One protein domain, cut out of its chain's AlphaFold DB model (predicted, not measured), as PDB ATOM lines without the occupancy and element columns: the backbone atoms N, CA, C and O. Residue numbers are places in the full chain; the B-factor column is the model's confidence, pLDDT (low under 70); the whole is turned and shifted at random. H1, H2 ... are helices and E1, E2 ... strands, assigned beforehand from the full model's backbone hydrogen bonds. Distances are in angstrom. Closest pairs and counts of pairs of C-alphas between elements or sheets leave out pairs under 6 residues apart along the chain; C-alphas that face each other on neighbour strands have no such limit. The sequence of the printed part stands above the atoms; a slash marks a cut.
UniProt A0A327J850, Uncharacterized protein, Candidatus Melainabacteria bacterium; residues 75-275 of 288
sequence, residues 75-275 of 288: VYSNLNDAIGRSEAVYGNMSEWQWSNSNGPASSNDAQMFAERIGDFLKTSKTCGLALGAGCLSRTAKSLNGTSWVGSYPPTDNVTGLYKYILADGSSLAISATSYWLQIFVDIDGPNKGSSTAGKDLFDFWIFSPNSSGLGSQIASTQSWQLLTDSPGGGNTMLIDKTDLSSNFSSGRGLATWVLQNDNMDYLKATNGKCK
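AT A GLANCE: This is residues 75 to 275 of the 288 residues of an uncharacterized protein of Candidatus Melainabacteria bacterium (UniProt A0A327J850). Little here is regular structure: a twisted antiparallel sheet, the meander E1 E2 E3 E4 E5, each strand beside the one before, bears H2 on one face in two layers, with short H3, H4 and H5 beyond edge strand E5. Of 201 printed residues 77 are in named elements, mixed, ordered H1 H2 E1 to E5 H3 H4 H5. It is compact, radius of gyration of the C-alphas 16.1 A, spanning 50 by 39 by 29 A.

HOW THE PARTS SIT: Start at H1, residues 75 to 90: it touches H2, residues 107 to 118, with 116 to 118 of H2 alone, the closest C-alphas being Ser 86 and Ile 117, 5.6 A. Next come hairpins: E1, residues 123 to 128, with E2, 162 to 166, N 124 to O 165 2.8 A; E2 with E3, 171 to 176, N 162 to O 174 2.9 A; E3 with E4, 180 to 186, N 171 to O 186 2.8 A; E4 with E5, 201 to 207, N 181 to O 206 2.8 A. H2's height over the sheet is 5.9 A. H4, residues 254 to 261, only grazes the sheet; H3, 245 to 250, is close but not clearly touching H4 and H5, 265 to 268. Every O i to N i+4 pair is within hydrogen-bond range in H1 to H4; H5 is too short.

IN THESE COORDINATES: Find C-alpha 75 at (344.500, 336.387, 455.482), where H1 begins its 21.5 A; E5, 20.3 A from first to last C-alpha, ends at C-alpha 207 at (342.487, 348.932, 469.893).

THE WHOLE: The printed part has no cut; links H1 to H2, E1 to E2, E4 to E5 and E5 to H3 are long, and pLDDT is under 70 for 34 residues, among them 209 to 221.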
ATOM      1  N   VAL A  75     343.618 335.447 454.771       95.69
ATOM      2  CA  VAL A  75     344.500 336.387 455.482       95.69
ATOM      3  C   VAL A  75     343.900 336.786 456.828       95.69
ATOM      4  O   VAL A  75     344.602 336.731 457.831       95.69
ATOM      5  N   TYR A  76     342.605 337.098 456.883       95.50
ATOM      6  CA  TYR A  76     341.915 337.416 458.133       95.50
ATOM      7  C   TYR A  76     341.984 336.264 459.150       95.50
ATOM      8  O   TYR A  76     342.258 336.486 460.328       95.50
ATOM      9  N   SER A  77     341.793 335.020 458.700       95.69
ATOM     10  CA  SER A  77     341.940 333.836 459.556       95.69
ATOM     11  C   SER A  77     343.380 333.649 460.040       95.69
ATOM     12  O   SER A  77     343.591 333.368 461.216       95.69
ATOM     13  N   ASN A  78     344.366 333.818 459.157       95.88
ATOM     14  CA  ASN A  78     345.783 333.686 459.503       95.88
ATOM     15  C   ASN A  78     346.236 334.773 460.485       95.88
ATOM     16  O   ASN A  78     347.039 334.494 461.365       95.88
ATOM     17  N   LEU A  79     345.729 336.001 460.338       95.88
ATOM     18  CA  LEU A  79     345.996 337.095 461.269       95.88
ATOM     19  C   LEU A  79     345.430 336.793 462.656       95.88
ATOM     20  O   LEU A  79     346.151 336.938 463.635       95.88
ATOM     21  N   ASN A  80     344.176 336.335 462.744       94.81
ATOM     22  CA  ASN A  80     343.572 335.952 464.023       94.81
ATOM     23  C   ASN A  80     344.342 334.814 464.709       94.81
ATOM     24  O   ASN A  80     344.611 334.899 465.904       94.81
ATOM     25  N   ASP A  81     344.737 333.780 463.957       96.19
ATOM     26  CA  ASP A  81     345.570 332.691 464.484       96.19
ATOM     27  C   ASP A  81     346.934 333.209 464.966       96.19
ATOM     28  O   ASP A  81     347.353 332.918 466.084       96.19
ATOM     29  N   ALA A  82     347.607 334.042 464.165       96.06
ATOM     30  CA  ALA A  82     348.898 334.615 464.530       96.06
ATOM     31  C   ALA A  82     348.812 335.477 465.796       96.06
ATOM     32  O   ALA A  82     349.664 335.349 466.673       96.06
ATOM     33  N   ILE A  83     347.773 336.306 465.927       94.25
ATOM     34  CA  ILE A  83     347.531 337.125 467.123       94.25
ATOM     35  C   ILE A  83     347.310 336.229 468.345       94.25
ATOM     36  O   ILE A  83     348.025 336.382 469.331       94.25
ATOM     37  N   GLY A  84     346.411 335.241 468.266       94.25
ATOM     38  CA  GLY A  84     346.142 334.339 469.391       94.25
ATOM     39  C   GLY A  84     347.374 333.534 469.823       94.25
ATOM     40  O   GLY A  84     347.635 333.370 471.014       94.25
ATOM     41  N   ARG A  85     348.194 333.085 468.864       96.06
ATOM     42  CA  ARG A  85     349.471 332.409 469.156       96.06
ATOM     43  C   ARG A  85     350.511 333.355 469.751       96.06
ATOM     44  O   ARG A  85     351.254 332.943 470.640       96.06
ATOM     45  N   SER A  86     350.525 334.613 469.313       94.44
ATOM     46  CA  SER A  86     351.382 335.648 469.898       94.44
ATOM     47  C   SER A  86     351.045 335.886 471.354       94.44
ATOM     48  O   SER A  86     351.951 335.920 472.177       94.44
ATOM     49  N   GLU A  87     349.762 335.995 471.689       92.06
ATOM     50  CA  GLU A  87     349.339 336.175 473.079       92.06
ATOM     51  C   GLU A  87     349.655 334.949 473.944       92.06
ATOM     52  O   GLU A  87     350.068 335.089 475.094       92.06
ATOM     53  N   ALA A  88     349.534 333.740 473.385       93.94
ATOM     54  CA  ALA A  88     349.869 332.507 474.094       93.94
ATOM     55  C   ALA A  88     351.369 332.382 474.433       93.94
ATOM     56  O   ALA A  88     351.714 331.748 475.429       93.94
ATOM     57  N   VAL A  89     352.259 332.959 473.616       95.81
ATOM     58  CA  VAL A  89     353.722 332.870 473.796       95.81
ATOM     59  C   VAL A  89     354.299 334.093 474.508       95.81
ATOM     60  O   VAL A  89     355.154 333.949 475.378       95.81
ATOM     61  N   TYR A  90     353.837 335.290 474.151       91.38
ATOM     62  CA  TYR A  90     354.378 336.565 474.628       91.38
ATOM     63  C   TYR A  90     353.551 337.215 475.743       91.38
ATOM     64  O   TYR A  90     353.887 338.318 476.178       91.38
ATOM     65  N   GLY A  91     352.491 336.550 476.205       88.88
ATOM     66  CA  GLY A  91     351.553 337.096 477.181       88.88
ATOM     67  C   GLY A  91     350.521 338.023 476.543       88.88
ATOM     68  O   GLY A  91     350.571 338.321 475.345       88.88
ATOM     69  N   ASN A  92     349.572 338.485 477.357       86.50
ATOM     70  CA  ASN A  92     348.449 339.291 476.888       86.50
ATOM     71  C   ASN A  92     348.934 340.572 476.192       86.50
ATOM     72  O   ASN A  92     349.848 341.240 476.679       86.50
ATOM     73  N   MET A  93     348.299 340.945 475.079       83.94
ATOM     74  CA  MET A  93     348.719 342.102 474.287       83.94
ATOM     75  C   MET A  93     348.718 343.431 475.070       83.94
ATOM     76  O   MET A  93     349.508 344.326 474.767       83.94
ATOM     77  N   SER A  94     347.893 343.539 476.118       78.44
ATOM     78  CA  SER A  94     347.856 344.694 477.029       78.44
ATOM     79  C   SER A  94     349.103 344.864 477.902       78.44
ATOM     80  O   SER A  94     349.363 345.967 478.379       78.44
ATOM     81  N   GLU A  95     349.883 343.800 478.093       79.75
ATOM     82  CA  GLU A  95     351.117 343.805 478.888       79.75
ATOM     83  C   GLU A  95     352.353 344.112 478.036       79.75
ATOM     84  O   GLU A  95     353.464 344.266 478.549       79.75
ATOM     85  N   TRP A  96     352.187 344.188 476.716       83.12
ATOM     86  CA  TRP A  96     353.278 344.535 475.822       83.12
ATOM     87  C   TRP A  96     353.638 345.998 476.112       83.12
ATOM     88  O   TRP A  96     352.762 346.855 476.151       83.12
ATOM     89  N   GLN A  97     354.907 346.293 476.396       68.56
ATOM     90  CA  GLN A  97     355.328 347.630 476.827       68.56
ATOM     91  C   GLN A  97     355.223 348.623 475.661       68.56
ATOM     92  O   GLN A  97     356.076 348.631 474.779       68.56
ATOM     93  N   TRP A  98     354.169 349.442 475.644       72.69
ATOM     94  CA  TRP A  98     353.974 350.491 474.637       72.69
ATOM     95  C   TRP A  98     354.700 351.746 475.088       72.69
ATOM     96  O   TRP A  98     354.673 352.087 476.274       72.69
ATOM     97  N   SER A  99     355.328 352.464 474.163       61.91
ATOM     98  CA  SER A  99     355.908 353.755 474.519       61.91
ATOM     99  C   SER A  99     354.809 354.723 475.004       61.91
ATOM    100  O   SER A  99     353.788 354.943 474.346       61.91
ATOM    101  N   ASN A 100     354.983 355.225 476.234       52.81
ATOM    102  CA  ASN A 100     353.974 355.985 476.971       52.81
ATOM    103  C   ASN A 100     353.464 357.199 476.173       52.81
ATOM    104  O   ASN A 100     354.232 358.088 475.817       52.81
ATOM    105  N   SER A 101     352.146 357.209 475.960       53.56
ATOM    106  CA  SER A 101     351.218 358.343 475.857       53.56
ATOM    107  C   SER A 101     351.776 359.671 475.317       53.56
ATOM    108  O   SER A 101     352.400 360.423 476.062       53.56
ATOM    109  N   ASN A 102     351.387 360.014 474.079       46.00
ATOM    110  CA  ASN A 102     351.423 361.350 473.434       46.00
ATOM    111  C   ASN A 102     352.452 361.551 472.300       46.00
ATOM    112  O   ASN A 102     352.939 362.665 472.108       46.00
ATOM    113  N   GLY A 103     352.746 360.520 471.500       46.25
ATOM    114  CA  GLY A 103     353.586 360.649 470.300       46.25
ATOM    115  C   GLY A 103     352.991 359.986 469.050       46.25
ATOM    116  O   GLY A 103     352.135 359.108 469.175       46.25
ATOM    117  N   PRO A 104     353.414 360.395 467.832       48.06
ATOM    118  CA  PRO A 104     353.107 359.664 466.601       48.06
ATOM    119  C   PRO A 104     353.607 358.219 466.698       48.06
ATOM    120  O   PRO A 104     354.421 357.913 467.564       48.06
ATOM    121  N   ALA A 105     353.134 357.355 465.794       53.19
ATOM    122  CA  ALA A 105     353.559 355.964 465.689       53.19
ATOM    123  C   ALA A 105     355.066 355.826 465.925       53.19
ATOM    124  O   ALA A 105     355.865 356.279 465.099       53.19
ATOM    125  N   SER A 106     355.469 355.259 467.065       62.84
ATOM    126  CA  SER A 106     356.883 355.003 467.272       62.84
ATOM    127  C   SER A 106     357.220 353.792 466.409       62.84
ATOM    128  O   SER A 106     356.551 352.757 466.445       62.84
ATOM    129  N   SER A 107     358.245 353.928 465.573       64.56
ATOM    130  CA  SER A 107     358.744 352.818 464.761       64.56
ATOM    131  C   SER A 107     359.096 351.598 465.623       64.56
ATOM    132  O   SER A 107     358.983 350.470 465.155       64.56
ATOM    133  N   ASN A 108     359.443 351.836 466.890       77.50
ATOM    134  CA  ASN A 108     359.717 350.824 467.900       77.50
ATOM    135  C   ASN A 108     358.471 350.016 468.305       77.50
ATOM    136  O   ASN A 108     358.549 348.792 468.367       77.50
ATOM    137  N   ASP A 109     357.319 350.660 468.526       81.25
ATOM    138  CA  ASP A 109     356.077 349.936 468.838       81.25
ATOM    139  C   ASP A 109     355.643 349.100 467.629       81.25
ATOM    140  O   ASP A 109     355.367 347.909 467.761       81.25
ATOM    141  N   ALA A 110     355.656 349.697 466.429       84.81
ATOM    142  CA  ALA A 110     355.313 348.984 465.199       84.81
ATOM    143  C   ALA A 110     356.215 347.759 464.995       84.81
ATOM    144  O   ALA A 110     355.719 346.698 464.630       84.81
ATOM    145  N   GLN A 111     357.513 347.889 465.279       90.00
ATOM    146  CA  GLN A 111     358.469 346.788 465.235       90.00
ATOM    147  C   GLN A 111     358.169 345.703 466.271       90.00
ATOM    148  O   GLN A 111     358.030 344.550 465.880       90.00
ATOM    149  N   MET A 112     357.998 346.046 467.551       89.56
ATOM    150  CA  MET A 112     357.694 345.066 468.603       89.56
ATOM    151  C   MET A 112     356.441 344.249 468.265       89.56
ATOM    152  O   MET A 112     356.442 343.019 468.352       89.56
ATOM    153  N   PHE A 113     355.366 344.935 467.872       90.00
ATOM    154  CA  PHE A 113     354.116 344.297 467.476       90.00
ATOM    155  C   PHE A 113     354.294 343.398 466.271       90.00
ATOM    156  O   PHE A 113     353.819 342.260 466.247       90.00
ATOM    157  N   ALA A 114     354.970 343.933 465.261       92.62
ATOM    158  CA  ALA A 114     355.171 343.222 464.031       92.62
ATOM    159  C   ALA A 114     356.030 341.986 464.239       92.62
ATOM    160  O   ALA A 114     355.676 340.967 463.665       92.62
ATOM    161  N   GLU A 115     357.105 342.040 465.020       93.19
ATOM    162  CA  GLU A 115     357.978 340.895 465.287       93.19
ATOM    163  C   GLU A 115     357.218 339.791 466.034       93.19
ATOM    164  O   GLU A 115     357.167 338.662 465.550       93.19
ATOM    165  N   ARG A 116     356.507 340.132 467.121       93.81
ATOM    166  CA  ARG A 116     355.724 339.156 467.903       93.81
ATOM    167  C   ARG A 116     354.642 338.465 467.076       93.81
ATOM    168  O   ARG A 116     354.524 337.247 467.129       93.81
ATOM    169  N   ILE A 117     353.875 339.232 466.296       94.31
ATOM    170  CA  ILE A 117     352.845 338.682 465.394       94.31
ATOM    171  C   ILE A 117     353.494 337.946 464.214       94.31
ATOM    172  O   ILE A 117     353.014 336.902 463.769       94.31
ATOM    173  N   GLY A 118     354.603 338.484 463.716       94.00
ATOM    174  CA  GLY A 118     355.357 338.004 462.564       94.00
ATOM    175  C   GLY A 118     355.937 336.608 462.750       94.00
ATOM    176  O   GLY A 118     355.956 335.854 461.780       94.00
ATOM    177  N   ASP A 119     356.310 336.224 463.974       95.12
ATOM    178  CA  ASP A 119     356.802 334.874 464.298       95.12
ATOM    179  C   ASP A 119     355.793 333.765 463.977       95.12
ATOM    180  O   ASP A 119     356.160 332.619 463.697       95.12
ATOM    181  N   PHE A 120     354.506 334.105 463.990       96.62
ATOM    182  CA  PHE A 120     353.419 333.173 463.705       96.62
ATOM    183  C   PHE A 120     352.847 333.341 462.298       96.62
ATOM    184  O   PHE A 120     351.992 332.555 461.879       96.62
ATOM    185  N   LEU A 121     353.355 334.309 461.534       95.50
ATOM    186  CA  LEU A 121     353.043 334.478 460.124       95.50
ATOM    187  C   LEU A 121     354.062 333.732 459.260       95.50
ATOM    188  O   LEU A 121     355.272 333.786 459.458       95.50
ATOM    189  N   LYS A 122     353.571 333.068 458.214       94.69
ATOM    190  CA  LYS A 122     354.443 332.487 457.187       94.69
ATOM    191  C   LYS A 122     354.952 333.608 456.286       94.69
ATOM    192  O   LYS A 122     354.277 333.967 455.323       94.69
ATOM    193  N   THR A 123     356.112 334.165 456.609       94.81
ATOM    194  CA  THR A 123     356.753 335.246 455.851       94.81
ATOM    195  C   THR A 123     357.738 334.682 454.820       94.81
ATOM    196  O   THR A 123     358.414 333.685 455.056       94.81
ATOM    197  N   SER A 124     357.784 335.289 453.633       95.62
ATOM    198  CA  SER A 124     358.791 335.009 452.596       95.62
ATOM    199  C   SER A 124     359.895 336.064 452.574       95.62
ATOM    200  O   SER A 124     361.033 335.766 452.215       95.62
ATOM    201  N   LYS A 125     359.569 337.298 452.971       96.06
ATOM    202  CA  LYS A 125     360.517 338.404 453.087       96.06
ATOM    203  C   LYS A 125     360.075 339.363 454.184       96.06
ATOM    204  O   LYS A 125     358.921 339.781 454.212       96.06
ATOM    205  N   THR A 126     361.021 339.782 455.013       96.19
ATOM    206  CA  THR A 126     360.826 340.841 456.007       96.19
ATOM    207  C   THR A 126     361.591 342.077 455.560       96.19
ATOM    208  O   THR A 126     362.804 342.021 455.370       96.19
ATOM    209  N   CYS A 127     360.887 343.187 455.355       95.12
ATOM    210  CA  CYS A 127     361.507 344.478 455.044       95.12
ATOM    211  C   CYS A 127     361.726 345.338 456.290       95.12
ATOM    212  O   CYS A 127     362.420 346.354 456.218       95.12
ATOM    213  N   GLY A 128     361.108 344.966 457.412       93.56
ATOM    214  CA  GLY A 128     361.115 345.771 458.623       93.56
ATOM    215  C   GLY A 128     360.615 347.184 458.347       93.56
ATOM    216  O   GLY A 128     359.663 347.380 457.589       93.56
ATOM    217  N   LEU A 129     361.301 348.163 458.927       91.62
ATOM    218  CA  LEU A 129     360.997 349.589 458.800       91.62
ATOM    219  C   LEU A 129     361.680 350.256 457.591       91.62
ATOM    220  O   LEU A 129     361.552 351.467 457.401       91.62
ATOM    221  N   ALA A 130     362.436 349.501 456.785       91.25
ATOM    222  CA  ALA A 130     363.243 350.060 455.705       91.25
ATOM    223  C   ALA A 130     362.370 350.644 454.584       91.25
ATOM    224  O   ALA A 130     361.410 350.021 454.126       91.25
ATOM    225  N   LEU A 131     362.728 351.832 454.100       92.94
ATOM    226  CA  LEU A 131     362.073 352.469 452.957       92.94
ATOM    227  C   LEU A 131     362.493 351.807 451.642       92.94
ATOM    228  O   LEU A 131     363.658 351.453 451.467       92.94
ATOM    229  N   GLY A 132     361.562 351.677 450.697       92.31
ATOM    230  CA  GLY A 132     361.871 351.223 449.337       92.31
ATOM    231  C   GLY A 132     362.383 349.779 449.239       92.31
ATOM    232  O   GLY A 132     362.981 349.417 448.226       92.31
ATOM    233  N   ALA A 133     362.183 348.964 450.276       93.50
ATOM    234  CA  ALA A 133     362.667 347.590 450.351       93.50
ATOM    235  C   ALA A 133     361.838 346.594 449.510       93.50
ATOM    236  O   ALA A 133     362.203 345.421 449.396       93.50
ATOM    237  N   GLY A 134     360.746 347.045 448.890       94.00
ATOM    238  CA  GLY A 134     359.911 346.294 447.959       94.00
ATOM    239  C   GLY A 134     358.907 345.359 448.628       94.00
ATOM    240  O   GLY A 134     358.584 344.333 448.036       94.00
ATOM    241  N   CYS A 135     358.458 345.659 449.853       95.19
ATOM    242  CA  CYS A 135     357.410 344.874 450.530       95.19
ATOM    243  C   CYS A 135     356.009 345.469 450.385       95.19
ATOM    244  O   CYS A 135     355.045 344.793 450.719       95.19
ATOM    245  N   LEU A 136     355.871 346.690 449.873       95.56
ATOM    246  CA  LEU A 136     354.587 347.298 449.514       95.56
ATOM    247  C   LEU A 136     354.685 347.972 448.146       95.56
ATOM    248  O   LEU A 136     355.776 348.178 447.610       95.56
ATOM    249  N   SER A 137     353.539 348.365 447.602       95.12
ATOM    250  CA  SER A 137     353.500 349.269 446.459       95.12
ATOM    251  C   SER A 137     354.015 350.660 446.834       95.12
ATOM    252  O   SER A 137     353.934 351.107 447.980       95.12
ATOM    253  N   ARG A 138     354.539 351.389 445.847       93.31
ATOM    254  CA  ARG A 138     354.956 352.793 446.017       93.31
ATOM    255  C   ARG A 138     353.773 353.761 446.046       93.31
ATOM    256  O   ARG A 138     353.963 354.923 446.393       93.31
ATOM    257  N   THR A 139     352.579 353.295 445.687       92.94
ATOM    258  CA  THR A 139     351.356 354.098 445.628       92.94
ATOM    259  C   THR A 139     350.215 353.379 446.328       92.94
ATOM    260  O   THR A 139     350.074 352.172 446.173       92.94
ATOM    261  N   ALA A 140     349.360 354.130 447.017       94.75
ATOM    262  CA  ALA A 140     348.104 353.631 447.560       94.75
ATOM    263  C   ALA A 140     346.969 354.558 447.117       94.75
ATOM    264  O   ALA A 140     347.120 355.786 447.139       94.75
ATOM    265  N   LYS A 141     345.841 353.974 446.712       95.12
ATOM    266  CA  LYS A 141     344.660 354.706 446.240       95.12
ATOM    267  C   LYS A 141     343.446 354.408 447.105       95.12
ATOM    268  O   LYS A 141     343.292 353.304 447.620       95.12
ATOM    269  N   SER A 142     342.574 355.394 447.231       94.25
ATOM    270  CA  SER A 142     341.203 355.198 447.690       94.25
ATOM    271  C   SER A 142     340.349 354.584 446.578       94.25
ATOM    272  O   SER A 142     340.706 354.648 445.400       94.25
ATOM    273  N   LEU A 143     339.216 353.983 446.945       94.44
ATOM    274  CA  LEU A 143     338.340 353.287 445.997       94.44
ATOM    275  C   LEU A 143     337.791 354.203 444.889       94.44
ATOM    276  O   LEU A 143     337.664 353.781 443.742       94.44
ATOM    277  N   ASN A 144     337.546 355.475 445.201       93.06
ATOM    278  CA  ASN A 144     337.162 356.514 444.239       93.06
ATOM    279  C   ASN A 144     338.281 356.912 443.246       93.06
ATOM    280  O   ASN A 144     338.061 357.762 442.385       93.06
ATOM    281  N   GLY A 145     339.478 356.327 443.361       92.12
ATOM    282  CA  GLY A 145     340.619 356.559 442.478       92.12
ATOM    283  C   GLY A 145     341.565 357.682 442.906       92.12
ATOM    284  O   GLY A 145     342.617 357.833 442.279       92.12
ATOM    285  N   THR A 146     341.254 358.445 443.961       93.94
ATOM    286  CA  THR A 146     342.183 359.450 444.498       93.94
ATOM    287  C   THR A 146     343.338 358.782 445.238       93.94
ATOM    288  O   THR A 146     343.246 357.630 445.663       93.94
ATOM    289  N   SER A 147     344.439 359.506 445.432       93.00
ATOM    290  CA  SER A 147     345.504 359.064 446.337       93.00
ATOM    291  C   SER A 147     344.952 358.825 447.743       93.00
ATOM    292  O   SER A 147     344.023 359.508 448.180       93.00
ATOM    293  N   TRP A 148     345.530 357.855 448.452       89.88
ATOM    294  CA  TRP A 148     345.191 357.575 449.843       89.88
ATOM    295  C   TRP A 148     345.357 358.826 450.720       89.88
ATOM    296  O   TRP A 148     346.400 359.478 450.688       89.88
ATOM    297  N   VAL A 149     344.346 359.136 451.538       80.62
ATOM    298  CA  VAL A 149     344.325 360.330 452.401       80.62
ATOM    299  C   VAL A 149     344.566 359.954 453.864       80.62
ATOM    300  O   VAL A 149     343.717 359.327 454.488       80.62
ATOM    301  N   GLY A 150     345.697 360.340 454.448       75.75
ATOM    302  CA  GLY A 150     345.991 360.135 455.874       75.75
ATOM    303  C   GLY A 150     347.488 360.155 456.170       75.75
ATOM    304  O   GLY A 150     348.293 360.073 455.247       75.75
ATOM    305  N   SER A 151     347.861 360.243 457.449       68.19
ATOM    306  CA  SER A 151     349.258 360.442 457.872       68.19
ATOM    307  C   SER A 151     350.187 359.250 457.606       68.19
ATOM    308  O   SER A 151     351.398 359.426 457.581       68.19
ATOM    309  N   TYR A 152     349.633 358.054 457.373       76.81
ATOM    310  CA  TYR A 152     350.394 356.826 457.122       76.81
ATOM    311  C   TYR A 152     349.769 356.038 455.961       76.81
ATOM    312  O   TYR A 152     348.995 355.106 456.188       76.81
ATOM    313  N   PRO A 153     350.015 356.436 454.699       87.19
ATOM    314  CA  PRO A 153     349.572 355.642 453.566       87.19
ATOM    315  C   PRO A 153     350.346 354.315 453.535       87.19
ATOM    316  O   PRO A 153     351.561 354.336 453.733       87.19
ATOM    317  N   PRO A 154     349.691 353.171 453.258       90.62
ATOM    318  CA  PRO A 154     350.338 351.860 453.226       90.62
ATOM    319  C   PRO A 154     351.175 351.702 451.955       90.62
ATOM    320  O   PRO A 154     350.821 350.990 451.019       90.62
ATOM    321  N   THR A 155     352.295 352.417 451.910       93.69
ATOM    322  CA  THR A 155     353.228 352.420 450.786       93.69
ATOM    323  C   THR A 155     354.642 352.141 451.257       93.69
ATOM    324  O   THR A 155     355.006 352.356 452.413       93.69
ATOM    325  N   ASP A 156     355.478 351.688 450.335       93.38
ATOM    326  CA  ASP A 156     356.835 351.267 450.659       93.38
ATOM    327  C   ASP A 156     357.785 352.423 451.007       93.38
ATOM    328  O   ASP A 156     358.860 352.194 451.559       93.38
ATOM    329  N   ASN A 157     357.377 353.664 450.723       90.38
ATOM    330  CA  ASN A 157     358.167 354.878 450.946       90.38
ATOM    331  C   ASN A 157     357.777 355.626 452.234       90.38
ATOM    332  O   ASN A 157     358.180 356.772 452.412       90.38
ATOM    333  N   VAL A 158     356.998 355.001 453.122       87.81
ATOM    334  CA  VAL A 158     356.568 355.587 454.400       87.81
ATOM    335  C   VAL A 158     357.324 354.958 455.566       87.81
ATOM    336  O   VAL A 158     357.465 353.737 455.648       87.81
ATOM    337  N   THR A 159     357.808 355.808 456.472       85.81
ATOM    338  CA  THR A 159     358.443 355.409 457.735       85.81
ATOM    339  C   THR A 159     357.396 355.025 458.778       85.81
ATOM    340  O   THR A 159     356.279 355.531 458.750       85.81
ATOM    341  N   GLY A 160     357.765 354.175 459.740       83.62
ATOM    342  CA  GLY A 160     356.860 353.756 460.822       83.62
ATOM    343  C   GLY A 160     355.918 352.606 460.451       83.62
ATOM    344  O   GLY A 160     355.124 352.184 461.283       83.62
ATOM    345  N   LEU A 161     356.030 352.073 459.229       90.31
ATOM    346  CA  LEU A 161     355.384 350.830 458.813       90.31
ATOM    347  C   LEU A 161     356.397 349.691 458.848       90.31
ATOM    348  O   LEU A 161     357.381 349.721 458.103       90.31
ATOM    349  N   TYR A 162     356.134 348.673 459.661       93.69
ATOM    350  CA  TYR A 162     356.886 347.426 459.616       93.69
ATOM    351  C   TYR A 162     356.267 346.495 458.573       93.69
ATOM    352  O   TYR A 162     355.069 346.222 458.627       93.69
ATOM    353  N   LYS A 163     357.053 346.037 457.595       94.88
ATOM    354  CA  LYS A 163     356.526 345.441 456.357       94.88
ATOM    355  C   LYS A 163     357.034 344.026 456.094       94.88
ATOM    356  O   LYS A 163     358.213 343.721 456.298       94.88
ATOM    357  N   TYR A 164     356.157 343.214 455.513       95.38
ATOM    358  CA  TYR A 164     356.379 341.822 455.133       95.38
ATOM    359  C   TYR A 164     355.859 341.525 453.729       95.38
ATOM    360  O   TYR A 164     354.902 342.140 453.258       95.38
ATOM    361  N   ILE A 165     356.429 340.490 453.120       96.75
ATOM    362  CA  ILE A 165     355.765 339.675 452.105       96.75
ATOM    363  C   ILE A 165     355.491 338.314 452.742       96.75
ATOM    364  O   ILE A 165     356.389 337.693 453.317       96.75
ATOM    365  N   LEU A 166     354.250 337.850 452.655       96.44
ATOM    366  CA  LEU A 166     353.832 336.535 453.127       96.44
ATOM    367  C   LEU A 166     354.229 335.442 452.125       96.44
ATOM    368  O   LEU A 166     354.567 335.704 450.968       96.44
ATOM    369  N   ALA A 167     354.200 334.186 452.555       95.00
ATOM    370  CA  ALA A 167     354.540 333.035 451.719       95.00
ATOM    371  C   ALA A 167     353.592 332.850 450.520       95.00
ATOM    372  O   ALA A 167     353.969 332.224 449.535       95.00
ATOM    373  N   ASP A 168     352.376 333.402 450.582       92.75
ATOM    374  CA  ASP A 168     351.427 333.399 449.461       92.75
ATOM    375  C   ASP A 168     351.567 334.602 448.515       92.75
ATOM    376  O   ASP A 168     350.809 334.715 447.552       92.75
ATOM    377  N   GLY A 169     352.564 335.461 448.746       94.06
ATOM    378  CA  GLY A 169     352.862 336.625 447.916       94.06
ATOM    379  C   GLY A 169     352.104 337.895 448.299       94.06
ATOM    380  O   GLY A 169     352.402 338.941 447.726       94.06
ATOM    381  N   SER A 170     351.185 337.832 449.268       96.06
ATOM    382  CA  SER A 170     350.498 339.016 449.800       96.06
ATOM    383  C   SER A 170     351.480 339.906 450.565       96.06
ATOM    384  O   SER A 170     352.393 339.404 451.226       96.06
ATOM    385  N   SER A 171     351.274 341.218 450.537       96.44
ATOM    386  CA  SER A 171     352.014 342.146 451.389       96.44
ATOM    387  C   SER A 171     351.254 342.437 452.666       96.44
ATOM    388  O   SER A 171     350.031 342.554 452.659       96.44
ATOM    389  N   LEU A 172     351.991 342.623 453.753       96.12
ATOM    390  CA  LEU A 172     351.431 343.000 455.041       96.12
ATOM    391  C   LEU A 172     352.267 344.123 455.641       96.12
ATOM    392  O   LEU A 172     353.495 344.096 455.566       96.12
ATOM    393  N   ALA A 173     351.610 345.110 456.235       95.06
ATOM    394  CA  ALA A 173     352.274 346.207 456.916       95.06
ATOM    395  C   ALA A 173     351.585 346.526 458.231       95.06
ATOM    396  O   ALA A 173     350.362 346.559 458.298       95.06
ATOM    397  N   ILE A 174     352.370 346.778 459.266       93.00
ATOM    398  CA  ILE A 174     351.877 347.052 460.609       93.00
ATOM    399  C   ILE A 174     352.348 348.443 461.017       93.00
ATOM    400  O   ILE A 174     353.533 348.762 460.923       93.00
ATOM    401  N   SER A 175     351.397 349.260 461.456       88.94
ATOM    402  CA  SER A 175     351.609 350.555 462.093       88.94
ATOM    403  C   SER A 175     351.055 350.490 463.504       88.94
ATOM    404  O   SER A 175     349.937 350.016 463.688       88.94
ATOM    405  N   ALA A 176     351.789 350.986 464.491       83.31
ATOM    406  CA  ALA A 176     351.314 351.066 465.867       83.31
ATOM    407  C   ALA A 176     351.360 352.512 466.345       83.31
ATOM    408  O   ALA A 176     352.316 353.226 466.069       83.31
ATOM    409  N   THR A 177     350.338 352.935 467.075       76.69
ATOM    410  CA  THR A 177     350.314 354.187 467.841       76.69
ATOM    411  C   THR A 177     350.194 353.858 469.326       76.69
ATOM    412  O   THR A 177     349.993 352.701 469.683       76.69
ATOM    413  N   SER A 178     350.194 354.870 470.199       71.69
ATOM    414  CA  SER A 178     349.932 354.676 471.634       71.69
ATOM    415  C   SER A 178     348.550 354.077 471.956       71.69
ATOM    416  O   SER A 178     348.264 353.807 473.118       71.69
ATOM    417  N   TYR A 179     347.665 353.911 470.967       73.12
ATOM    418  CA  TYR A 179     346.240 353.651 471.179       73.12
ATOM    419  C   TYR A 179     345.648 352.559 470.287       73.12
ATOM    420  O   TYR A 179     344.639 351.952 470.652       73.12
ATOM    421  N   TRP A 180     346.258 352.297 469.135       79.25
ATOM    422  CA  TRP A 180     345.804 351.271 468.206       79.25
ATOM    423  C   TRP A 180     346.943 350.737 467.347       79.25
ATOM    424  O   TRP A 180     347.890 351.454 467.011       79.25
ATOM    425  N   LEU A 181     346.773 349.489 466.933       85.38
ATOM    426  CA  LEU A 181     347.498 348.841 465.859       85.38
ATOM    427  C   LEU A 181     346.651 348.921 464.590       85.38
ATOM    428  O   LEU A 181     345.466 348.592 464.613       85.38
ATOM    429  N   GLN A 182     347.260 349.316 463.482       89.06
ATOM    430  CA  GLN A 182     346.667 349.238 462.157       89.06
ATOM    431  C   GLN A 182     347.487 348.269 461.306       89.06
ATOM    432  O   GLN A 182     348.697 348.430 461.146       89.06
ATOM    433  N   ILE A 183     346.816 347.265 460.754       93.69
ATOM    434  CA  ILE A 183     347.402 346.235 459.904       93.69
ATOM    435  C   ILE A 183     346.845 346.421 458.499       93.69
ATOM    436  O   ILE A 183     345.648 346.280 458.273       93.69
ATOM    437  N   PHE A 184     347.712 346.713 457.544       94.69
ATOM    438  CA  PHE A 184     347.375 346.779 456.132       94.69
ATOM    439  C   PHE A 184     347.763 345.486 455.436       94.69
ATOM    440  O   PHE A 184     348.837 344.938 455.683       94.69
ATOM    441  N   VAL A 185     346.915 345.035 454.524       96.81
ATOM    442  CA  VAL A 185     347.143 343.848 453.708       96.81
ATOM    443  C   VAL A 185     346.886 344.202 452.254       96.81
ATOM    444  O   VAL A 185     345.778 344.606 451.916       96.81
ATOM    445  N   ASP A 186     347.884 344.007 451.397       96.81
ATOM    446  CA  ASP A 186     347.696 343.953 449.945       96.81
ATOM    447  C   ASP A 186     347.658 342.477 449.524       96.81
ATOM    448  O   ASP A 186     348.679 341.786 449.566       96.81
ATOM    449  N   ILE A 187     346.475 341.970 449.166       96.25
ATOM    450  CA  ILE A 187     346.264 340.544 448.845       96.25
ATOM    451  C   ILE A 187     346.899 340.118 447.514       96.25
ATOM    452  O   ILE A 187     347.021 338.918 447.253       96.25
ATOM    453  N   ASP A 188     347.266 341.075 446.659       94.06
ATOM    454  CA  ASP A 188     347.930 340.806 445.382       94.06
ATOM    455  C   ASP A 188     349.461 340.974 445.503       94.06
ATOM    456  O   ASP A 188     350.216 340.387 444.716       94.06
ATOM    457  N   GLY A 189     349.925 341.686 446.536       94.19
ATOM    458  CA  GLY A 189     351.338 341.898 446.846       94.19
ATOM    459  C   GLY A 189     351.895 343.195 446.252       94.19
ATOM    460  O   GLY A 189     351.187 343.957 445.603       94.19
ATOM    461  N   PRO A 190     353.202 343.472 446.402       93.56
ATOM    462  CA  PRO A 190     353.739 344.819 446.192       93.56
ATOM    463  C   PRO A 190     353.851 345.222 444.715       93.56
ATOM    464  O   PRO A 190     353.964 346.405 444.397       93.56
ATOM    465  N   ASN A 191     353.853 344.233 443.816       91.12
ATOM    466  CA  ASN A 191     354.103 344.402 442.382       91.12
ATOM    467  C   ASN A 191     352.901 344.004 441.510       91.12
ATOM    468  O   ASN A 191     353.026 343.965 440.286       91.12
ATOM    469  N   LYS A 192     351.763 343.641 442.113       88.00
ATOM    470  CA  LYS A 192     350.559 343.211 441.396       88.00
ATOM    471  C   LYS A 192     349.356 343.994 441.902       88.00
ATOM    472  O   LYS A 192     349.341 344.472 443.024       88.00
ATOM    473  N   GLY A 193     348.336 344.092 441.058       87.19
ATOM    474  CA  GLY A 193     347.133 344.837 441.400       87.19
ATOM    475  C   GLY A 193     347.328 346.349 441.311       87.19
ATOM    476  O   GLY A 193     348.249 346.864 440.676       87.19
ATOM    477  N   SER A 194     346.370 347.061 441.884       90.06
ATOM    478  CA  SER A 194     346.229 348.516 441.818       90.06
ATOM    479  C   SER A 194     346.507 349.216 443.150       90.06
ATOM    480  O   SER A 194     346.403 350.445 443.192       90.06
ATOM    481  N   SER A 195     346.803 348.456 444.213       93.94
ATOM    482  CA  SER A 195     346.969 348.927 445.598       93.94
ATOM    483  C   SER A 195     345.908 349.971 445.968       93.94
ATOM    484  O   SER A 195     346.183 351.116 446.337       93.94
ATOM    485  N   THR A 196     344.659 349.582 445.747       95.12
ATOM    486  CA  THR A 196     343.439 350.353 445.921       95.12
ATOM    487  C   THR A 196     342.635 349.783 447.083       95.12
ATOM    488  O   THR A 196     342.284 348.598 447.113       95.12
ATOM    489  N   ALA A 197     342.321 350.661 448.030       94.62
ATOM    490  CA  ALA A 197     341.526 350.363 449.208       94.62
ATOM    491  C   ALA A 197     340.211 349.657 448.837       94.62
ATOM    492  O   ALA A 197     339.498 350.090 447.928       94.62
ATOM    493  N   GLY A 198     339.895 348.565 449.527       93.06
ATOM    494  CA  GLY A 198     338.687 347.777 449.302       93.06
ATOM    495  C   GLY A 198     338.700 346.935 448.020       93.06
ATOM    496  O   GLY A 198     337.713 346.266 447.744       93.06
ATOM    497  N   LYS A 199     339.767 346.931 447.216       94.88
ATOM    498  CA  LYS A 199     339.860 346.104 445.995       94.88
ATOM    499  C   LYS A 199     340.953 345.042 446.080       94.88
ATOM    500  O   LYS A 199     340.774 343.908 445.631       94.88
ATOM    501  N   ASP A 200     342.105 345.436 446.588       95.19
ATOM    502  CA  ASP A 200     343.268 344.577 446.835       95.19
ATOM    503  C   ASP A 200     344.007 344.994 448.115       95.19
ATOM    504  O   ASP A 200     344.602 344.152 448.778       95.19
ATOM    505  N   LEU A 201     343.871 346.253 448.530       95.75
ATOM    506  CA  LEU A 201     344.375 346.775 449.790       95.75
ATOM    507  C   LEU A 201     343.259 346.843 450.847       95.75
ATOM    508  O   LEU A 201     342.250 347.521 450.649       95.75
ATOM    509  N   PHE A 202     343.450 346.184 451.984       95.25
ATOM    510  CA  PHE A 202     342.510 346.147 453.107       95.25
ATOM    511  C   PHE A 202     343.207 346.535 454.408       95.25
ATOM    512  O   PHE A 202     344.413 346.336 454.555       95.25
ATOM    513  N   ASP A 203     342.450 347.089 455.350       91.44
ATOM    514  CA  ASP A 203     342.936 347.490 456.661       91.44
ATOM    515  C   ASP A 203     342.175 346.788 457.790       91.44
ATOM    516  O   ASP A 203     340.962 346.589 457.731       91.44
ATOM    517  N   PHE A 204     342.920 346.410 458.820       91.94
ATOM    518  CA  PHE A 204     342.433 345.809 460.050       91.94
ATOM    519  C   PHE A 204     343.002 346.565 461.240       91.94
ATOM    520  O   PHE A 204     344.044 347.216 461.138       91.94
ATOM    521  N   TRP A 205     342.325 346.465 462.374       88.12
ATOM    522  CA  TRP A 205     342.620 347.300 463.524       88.12
ATOM    523  C   TRP A 205     342.574 346.512 464.822       88.12
ATOM    524  O   TRP A 205     341.738 345.631 464.977       88.12
ATOM    525  N   ILE A 206     343.442 346.856 465.769       86.00
ATOM    526  CA  ILE A 206     343.370 346.390 467.158       86.00
ATOM    527  C   ILE A 206     343.456 347.622 468.052       86.00
ATOM    528  O   ILE A 206     344.351 348.445 467.870       86.00
ATOM    529  N   PHE A 207     342.545 347.763 469.013       80.00
ATOM    530  CA  PHE A 207     342.487 348.932 469.893       80.00
ATOM    531  C   PHE A 207     342.855 348.595 471.330       80.00
ATOM    532  O   PHE A 207     342.482 347.542 471.852       80.00
ATOM    533  N   SER A 208     343.532 349.550 471.968       74.94
ATOM    534  CA  SER A 208     343.722 349.584 473.412       74.94
ATOM    535  C   SER A 208     342.556 350.320 474.090       74.94
ATOM    536  O   SER A 208     342.091 351.352 473.577       74.94
ATOM    537  N   PRO A 209     342.117 349.857 475.276       65.75
ATOM    538  CA  PRO A 209     341.047 350.496 476.041       65.75
ATOM    539  C   PRO A 209     341.429 351.890 476.567       65.75
ATOM    540  O   PRO A 209     340.552 352.655 476.937       65.75
ATOM    541  N   ASN A 210     342.715 352.263 476.575       59.31
ATOM    542  CA  ASN A 210     343.194 353.553 477.096       59.31
ATOM    543  C   ASN A 210     343.344 354.642 476.019       59.31
ATOM    544  O   ASN A 210     343.990 355.668 476.240       59.31
ATOM    545  N   SER A 211     342.776 354.426 474.833       62.44
ATOM    546  CA  SER A 211     342.803 355.396 473.743       62.44
ATOM    547  C   SER A 211     342.102 356.699 474.132       62.44
ATOM    548  O   SER A 211     340.888 356.742 474.256       62.44
ATOM    549  N   SER A 212     342.848 357.786 474.349       53.41
ATOM    550  CA  SER A 212     342.357 359.029 474.990       53.41
ATOM    551  C   SER A 212     341.255 359.791 474.226       53.41
ATOM    552  O   SER A 212     340.743 360.787 474.728       53.41
ATOM    553  N   GLY A 213     340.827 359.303 473.054       52.56
ATOM    554  CA  GLY A 213     339.616 359.746 472.347       52.56
ATOM    555  C   GLY A 213     338.592 358.645 472.019       52.56
ATOM    556  O   GLY A 213     337.532 358.962 471.489       52.56
ATOM    557  N   LEU A 214     338.878 357.369 472.313       52.38
ATOM    558  CA  LEU A 214     338.091 356.194 471.880       52.38
ATOM    559  C   LEU A 214     337.799 355.193 473.022       52.38
ATOM    560  O   LEU A 214     336.778 354.506 473.019       52.38
ATOM    561  N   GLY A 215     338.658 355.173 474.041       47.84
ATOM    562  CA  GLY A 215     338.698 354.244 475.170       47.84
ATOM    563  C   GLY A 215     337.551 354.353 476.174       47.84
ATOM    564  O   GLY A 215     337.389 353.488 477.025       47.84
ATOM    565  N   SER A 216     336.706 355.379 476.056       49.75
ATOM    566  CA  SER A 216     335.473 355.474 476.844       49.75
ATOM    567  C   SER A 216     334.270 354.804 476.171       49.75
ATOM    568  O   SER A 216     333.238 354.659 476.825       49.75
ATOM    569  N   GLN A 217     334.343 354.459 474.878       52.22
ATOM    570  CA  GLN A 217     333.146 354.101 474.108       52.22
ATOM    571  C   GLN A 217     333.263 352.837 473.243       52.22
ATOM    572  O   GLN A 217     332.242 352.299 472.817       52.22
ATOM    573  N   ILE A 218     334.475 352.317 473.030       54.09
ATOM    574  CA  ILE A 218     334.664 350.940 472.566       54.09
ATOM    575  C   ILE A 218     334.637 350.065 473.801       54.09
ATOM    576  O   ILE A 218     335.512 350.166 474.658       54.09
ATOM    577  N   ALA A 219     333.589 349.258 473.919       52.62
ATOM    578  CA  ALA A 219     333.401 348.361 475.044       52.62
ATOM    579  C   ALA A 219     334.690 347.576 475.349       52.62
ATOM    580  O   ALA A 219     335.410 347.144 474.443       52.62
ATOM    581  N   SER A 220     334.929 347.307 476.634       55.25
ATOM    582  CA  SER A 220     335.961 346.374 477.107       55.25
ATOM    583  C   SER A 220     335.918 345.006 476.405       55.25
ATOM    584  O   SER A 220     336.889 344.262 476.456       55.25
ATOM    585  N   THR A 221     334.816 344.681 475.723       60.66
ATOM    586  CA  THR A 221     334.581 343.432 474.994       60.66
ATOM    587  C   THR A 221     335.238 343.346 473.613       60.66
ATOM    588  O   THR A 221     335.359 342.234 473.107       60.66
ATOM    589  N   GLN A 222     335.643 344.465 472.997       70.69
ATOM    590  CA  GLN A 222     336.228 344.498 471.638       70.69
ATOM    591  C   GLN A 222     337.687 344.974 471.605       70.69
ATOM    592  O   GLN A 222     338.331 344.969 470.555       70.69
ATOM    593  N   SER A 223     338.219 345.396 472.753       73.56
ATOM    594  CA  SER A 223     339.645 345.701 472.884       73.56
ATOM    595  C   SER A 223     340.473 344.446 472.620       73.56
ATOM    596  O   SER A 223     340.037 343.341 472.942       73.56
ATOM    597  N   TRP A 224     341.665 344.621 472.050       78.12
ATOM    598  CA  TRP A 224     342.595 343.516 471.768       78.12
ATOM    599  C   TRP A 224     342.085 342.466 470.764       78.12
ATOM    600  O   TRP A 224     342.688 341.413 470.606       78.12
ATOM    601  N   GLN A 225     341.008 342.768 470.031       84.25
ATOM    602  CA  GLN A 225     340.491 341.929 468.949       84.25
ATOM    603  C   GLN A 225     340.830 342.517 467.579       84.25
ATOM    604  O   GLN A 225     340.938 343.733 467.421       84.25
ATOM    605  N   LEU A 226     340.964 341.645 466.576       88.88
ATOM    606  CA  LEU A 226     341.162 342.056 465.190       88.88
ATOM    607  C   LEU A 226     339.841 342.541 464.581       88.88
ATOM    608  O   LEU A 226     338.959 341.754 464.240       88.88
ATOM    609  N   LEU A 227     339.727 343.849 464.406       87.19
ATOM    610  CA  LEU A 227     338.589 344.520 463.795       87.19
ATOM    611  C   LEU A 227     338.840 344.786 462.312       87.19
ATOM    612  O   LEU A 227     339.973 344.860 461.839       87.19
ATOM    613  N   THR A 228     337.752 344.940 461.566       87.50
ATOM    614  CA  THR A 228     337.756 345.065 460.099       87.50
ATOM    615  C   THR A 228     337.469 346.484 459.611       87.50
ATOM    616  O   THR A 228     337.381 346.696 458.407       87.50
ATOM    617  N   ASP A 229     337.350 347.443 460.533       79.00
ATOM    618  CA  ASP A 229     337.320 348.881 460.267       79.00
ATOM    619  C   ASP A 229     337.805 349.661 461.488       79.00
ATOM    620  O   ASP A 229     337.801 349.152 462.613       79.00
ATOM    621  N   SER A 230     338.163 350.921 461.252       75.69
ATOM    622  CA  SER A 230     338.340 351.897 462.310       75.69
ATOM    623  C   SER A 230     336.969 352.257 462.912       75.69
ATOM    624  O   SER A 230     336.102 352.757 462.199       75.69
ATOM    625  N   PRO A 231     336.791 352.165 464.232       61.62
ATOM    626  CA  PRO A 231     335.646 352.670 464.991       61.62
ATOM    627  C   PRO A 231     335.663 354.211 465.095       61.62
ATOM    628  O   PRO A 231     335.550 354.795 466.169       61.62
ATOM    629  N   GLY A 232     335.914 354.900 463.978       56.69
ATOM    630  CA  GLY A 232     336.228 356.326 463.941       56.69
ATOM    631  C   GLY A 232     335.099 357.217 464.469       56.69
ATOM    632  O   GLY A 232     334.001 357.201 463.925       56.69
ATOM    633  N   GLY A 233     335.398 358.050 465.475       50.88
ATOM    634  CA  GLY A 233     334.630 359.250 465.859       50.88
ATOM    635  C   GLY A 233     333.182 359.050 466.331       50.88
ATOM    636  O   GLY A 233     332.502 360.025 466.637       50.88
ATOM    637  N   GLY A 234     332.714 357.811 466.393       49.84
ATOM    638  CA  GLY A 234     331.384 357.403 466.812       49.84
ATOM    639  C   GLY A 234     331.386 355.886 466.948       49.84
ATOM    640  O   GLY A 234     332.038 355.189 466.180       49.84
ATOM    641  N   ASN A 235     330.696 355.386 467.962       50.31
ATOM    642  CA  ASN A 235     330.846 354.040 468.530       50.31
ATOM    643  C   ASN A 235     330.331 352.900 467.643       50.31
ATOM    644  O   ASN A 235     329.945 351.851 468.154       50.31
ATOM    645  N   THR A 236     330.229 353.106 466.336       52.16
ATOM    646  CA  THR A 236     329.631 352.143 465.425       52.16
ATOM    647  C   THR A 236     330.732 351.363 464.728       52.16
ATOM    648  O   THR A 236     331.482 351.886 463.903       52.16
ATOM    649  N   MET A 237     330.820 350.068 465.046       58.97
ATOM    650  CA  MET A 237     331.459 349.123 464.136       58.97
ATOM    651  C   MET A 237     330.766 349.212 462.775       58.97
ATOM    652  O   MET A 237     329.587 349.561 462.701       58.97
ATOM    653  N   LEU A 238     331.445 348.841 461.687       62.00
ATOM    654  CA  LEU A 238     330.821 348.907 460.361       62.00
ATOM    655  C   LEU A 238     329.497 348.184 460.238       62.00
ATOM    656  O   LEU A 238     328.637 348.643 459.492       62.00
ATOM    657  N   ILE A 239     329.333 347.089 460.975       61.25
ATOM    658  CA  ILE A 239     328.088 346.328 460.976       61.25
ATOM    659  C   ILE A 239     326.908 347.145 461.531       61.25
ATOM    660  O   ILE A 239     325.782 346.973 461.076       61.25
ATOM    661  N   ASP A 240     327.182 348.082 462.442       63.66
ATOM    662  CA  ASP A 240     326.204 348.982 463.061       63.66
ATOM    663  C   ASP A 240     326.137 350.341 462.345       63.66
ATOM    664  O   ASP A 240     325.326 351.209 462.679       63.66
ATOM    665  N   LYS A 241     326.998 350.552 461.343       74.12
ATOM    666  CA  LYS A 241     327.033 351.779 460.557       74.12
ATOM    667  C   LYS A 241     325.955 351.739 459.481       74.12
ATOM    668  O   LYS A 241     325.993 350.926 458.559       74.12
ATOM    669  N   THR A 242     325.003 352.659 459.587       76.00
ATOM    670  CA  THR A 242     323.865 352.772 458.664       76.00
ATOM    671  C   THR A 242     324.227 353.448 457.341       76.00
ATOM    672  O   THR A 242     323.665 353.089 456.309       76.00
ATOM    673  N   ASP A 243     325.179 354.388 457.352       83.38
ATOM    674  CA  ASP A 243     325.672 355.076 456.156       83.38
ATOM    675  C   ASP A 243     327.082 354.607 455.767       83.38
ATOM    676  O   ASP A 243     328.073 354.895 456.441       83.38
ATOM    677  N   LEU A 244     327.168 353.912 454.634       87.81
ATOM    678  CA  LEU A 244     328.406 353.380 454.065       87.81
ATOM    679  C   LEU A 244     328.994 354.269 452.955       87.81
ATOM    680  O   LEU A 244     329.975 353.882 452.323       87.81
ATOM    681  N   SER A 245     328.438 355.458 452.697       87.06
ATOM    682  CA  SER A 245     328.867 356.358 451.612       87.06
ATOM    683  C   SER A 245     330.373 356.658 451.644       87.06
ATOM    684  O   SER A 245     331.073 356.530 450.635       87.06
ATOM    685  N   SER A 246     330.900 356.976 452.829       87.75
ATOM    686  CA  SER A 246     332.332 357.217 453.055       87.75
ATOM    687  C   SER A 246     333.192 355.972 452.811       87.75
ATOM    688  O   SER A 246     334.280 356.076 452.241       87.75
ATOM    689  N   ASN A 247     332.698 354.786 453.175       90.75
ATOM    690  CA  ASN A 247     333.378 353.513 452.958       90.75
ATOM    691  C   ASN A 247     333.394 353.151 451.468       90.75
ATOM    692  O   ASN A 247     334.440 352.785 450.942       90.75
ATOM    693  N   PHE A 248     332.290 353.360 450.749       92.25
ATOM    694  CA  PHE A 248     332.223 353.135 449.302       92.25
ATOM    695  C   PHE A 248     333.021 354.150 448.473       92.25
ATOM    696  O   PHE A 248     333.380 353.850 447.338       92.25
ATOM    697  N   SER A 249     333.314 355.335 449.013       91.94
ATOM    698  CA  SER A 249     334.202 356.312 448.368       91.94
ATOM    699  C   SER A 249     335.676 356.044 448.694       91.94
ATOM    700  O   SER A 249     336.535 356.044 447.813       91.94
ATOM    701  N   SER A 250     335.992 355.780 449.963       91.25
ATOM    702  CA  SER A 250     337.379 355.606 450.404       91.25
ATOM    703  C   SER A 250     337.925 354.202 450.168       91.25
ATOM    704  O   SER A 250     339.126 354.070 449.951       91.25
ATOM    705  N   GLY A 251     337.074 353.177 450.201       91.94
ATOM    706  CA  GLY A 251     337.443 351.759 450.225       91.94
ATOM    707  C   GLY A 251     337.771 351.209 451.614       91.94
ATOM    708  O   GLY A 251     337.935 349.999 451.764       91.94
ATOM    709  N   ARG A 252     337.875 352.073 452.632       88.94
ATOM    710  CA  ARG A 252     338.262 351.677 453.993       88.94
ATOM    711  C   ARG A 252     337.160 350.908 454.686       88.94
ATOM    712  O   ARG A 252     335.978 351.181 454.464       88.94
ATOM    713  N   GLY A 253     337.561 349.929 455.483       88.31
ATOM    714  CA  GLY A 253     336.643 349.078 456.226       88.31
ATOM    715  C   GLY A 253     335.778 348.141 455.362       88.31
ATOM    716  O   GLY A 253     335.081 347.267 455.868       88.31
ATOM    717  N   LEU A 254     335.866 348.199 454.027       92.19
ATOM    718  CA  LEU A 254     335.127 347.268 453.166       92.19
ATOM    719  C   LEU A 254     335.568 345.804 453.343       92.19
ATOM    720  O   LEU A 254     334.871 344.908 452.872       92.19
ATOM    721  N   ALA A 255     336.635 345.530 454.105       92.94
ATOM    722  CA  ALA A 255     336.930 344.191 454.606       92.94
ATOM    723  C   ALA A 255     335.728 343.569 455.344       92.94
ATOM    724  O   ALA A 255     335.409 342.406 455.094       92.94
ATOM    725  N   THR A 256     335.000 344.331 456.176       90.94
ATOM    726  CA  THR A 256     333.777 343.845 456.845       90.94
ATOM    727  C   THR A 256     332.733 343.391 455.829       90.94
ATOM    728  O   THR A 256     332.158 342.310 455.969       90.94
ATOM    729  N   TRP A 257     332.514 344.190 454.777       91.81
ATOM    730  CA  TRP A 257     331.560 343.862 453.718       91.81
ATOM    731  C   TRP A 257     331.920 342.539 453.049       91.81
ATOM    732  O   TRP A 257     331.069 341.663 452.903       91.81
ATOM    733  N   VAL A 258     333.188 342.381 452.667       94.25
ATOM    734  CA  VAL A 258     333.670 341.182 451.975       94.25
ATOM    735  C   VAL A 258     333.536 339.938 452.847       94.25
ATOM    736  O   VAL A 258     333.040 338.908 452.385       94.25
ATOM    737  N   LEU A 259     333.947 340.028 454.113       91.75
ATOM    738  CA  LEU A 259     333.930 338.894 455.034       91.75
ATOM    739  C   LEU A 259     332.502 338.428 455.358       91.75
ATOM    740  O   LEU A 259     332.277 337.222 455.450       91.75
ATOM    741  N   GLN A 260     331.540 339.351 455.470       89.38
ATOM    742  CA  GLN A 260     330.144 339.026 455.799       89.38
ATOM    743  C   GLN A 260     329.293 338.634 454.592       89.38
ATOM    744  O   GLN A 260     328.433 337.761 454.703       89.38
ATOM    745  N   ASN A 261     329.501 339.288 453.448       90.75
ATOM    746  CA  ASN A 261     328.638 339.124 452.275       90.75
ATOM    747  C   ASN A 261     329.216 338.175 451.223       90.75
ATOM    748  O   ASN A 261     328.529 337.879 450.245       90.75
ATOM    749  N   ASP A 262     330.461 337.721 451.403       92.88
ATOM    750  CA  ASP A 262     331.171 336.842 450.466       92.88
ATOM    751  C   ASP A 262     331.215 337.406 449.032       92.88
ATOM    752  O   ASP A 262     331.156 336.679 448.041       92.88
ATOM    753  N   ASN A 263     331.266 338.736 448.912       92.38
ATOM    754  CA  ASN A 263     331.260 339.430 447.631       92.38
ATOM    755  C   ASN A 263     331.991 340.777 447.700       92.38
ATOM    756  O   ASN A 263     332.220 341.326 448.775       92.38
ATOM    757  N   MET A 264     332.301 341.320 446.524       93.06
ATOM    758  CA  MET A 264     332.827 342.677 446.340       93.06
ATOM    759  C   MET A 264     331.934 343.481 445.385       93.06
ATOM    760  O   MET A 264     332.413 344.223 444.531       93.06
ATOM    761  N   ASP A 265     330.611 343.321 445.486       92.00
ATOM    762  CA  ASP A 265     329.672 343.926 444.533       92.00
ATOM    763  C   ASP A 265     329.695 345.463 444.545       92.00
ATOM    764  O   ASP A 265     329.362 346.084 443.536       92.00
ATOM    765  N   TYR A 266     330.186 346.081 445.623       92.94
ATOM    766  CA  TYR A 266     330.452 347.521 445.675       92.94
ATOM    767  C   TYR A 266     331.447 348.000 444.610       92.94
ATOM    768  O   TYR A 266     331.385 349.162 444.221       92.94
ATOM    769  N   LEU A 267     332.306 347.128 444.067       93.44
ATOM    770  CA  LEU A 267     333.199 347.466 442.949       93.44
ATOM    771  C   LEU A 267     332.436 347.740 441.641       93.44
ATOM    772  O   LEU A 267     332.993 348.311 440.704       93.44
ATOM    773  N   LYS A 268     331.163 347.333 441.559       91.44
ATOM    774  CA  LYS A 268     330.263 347.589 440.422       91.44
ATOM    775  C   LYS A 268     329.446 348.872 440.605       91.44
ATOM    776  O   LYS A 268     328.690 349.243 439.702       91.44
ATOM    777  N   ALA A 269     329.575 349.521 441.760       91.19
ATOM    778  CA  ALA A 269     328.858 350.727 442.136       91.19
ATOM    779  C   ALA A 269     329.797 351.940 442.167       91.19
ATOM    780  O   ALA A 269     330.994 351.819 442.416       91.19
ATOM    781  N   THR A 270     329.231 353.129 441.976       90.81
ATOM    782  CA  THR A 270     329.931 354.395 442.212       90.81
ATOM    783  C   THR A 270     329.398 354.983 443.510       90.81
ATOM    784  O   THR A 270     328.215 355.314 443.587       90.81
ATOM    785  N   ASN A 271     330.245 355.087 444.542       88.44
ATOM    786  CA  ASN A 271     329.853 355.545 445.885       88.44
ATOM    787  C   ASN A 271     328.623 354.794 446.440       88.44
ATOM    788  O   ASN A 271     327.709 355.399 446.993       88.44
ATOM    789  N   GLY A 272     328.566 353.474 446.234       89.38
ATOM    790  CA  GLY A 272     327.472 352.625 446.719       89.38
ATOM    791  C   GLY A 272     326.212 352.622 445.852       89.38
ATOM    792  O   GLY A 272     325.298 351.849 446.128       89.38
ATOM    793  N   LYS A 273     326.150 353.427 444.782       92.81
ATOM    794  CA  LYS A 273     325.033 353.418 443.831       92.81
ATOM    795  C   LYS A 273     325.365 352.589 442.589       92.81
ATOM    796  O   LYS A 273     326.294 352.898 441.840       92.81
ATOM    797  N   CYS A 274     324.591 351.534 442.367       92.12
ATOM    798  CA  CYS A 274     324.686 350.650 441.211       92.12
ATOM    799  C   CYS A 274     324.082 351.300 439.950       92.12
ATOM    800  O   CYS A 274     323.280 352.235 440.023       92.12
ATOM    801  N   LYS A 275     324.413 350.767 438.764       91.25
ATOM    802  CA  LYS A 275     323.903 351.277 437.471       91.25
ATOM    803  C   LYS A 275     322.381 351.171 437.314       91.25
ATOM    804  O   LYS A 275     321.786 351.990 436.626       91.25
TER     805      LYS A 275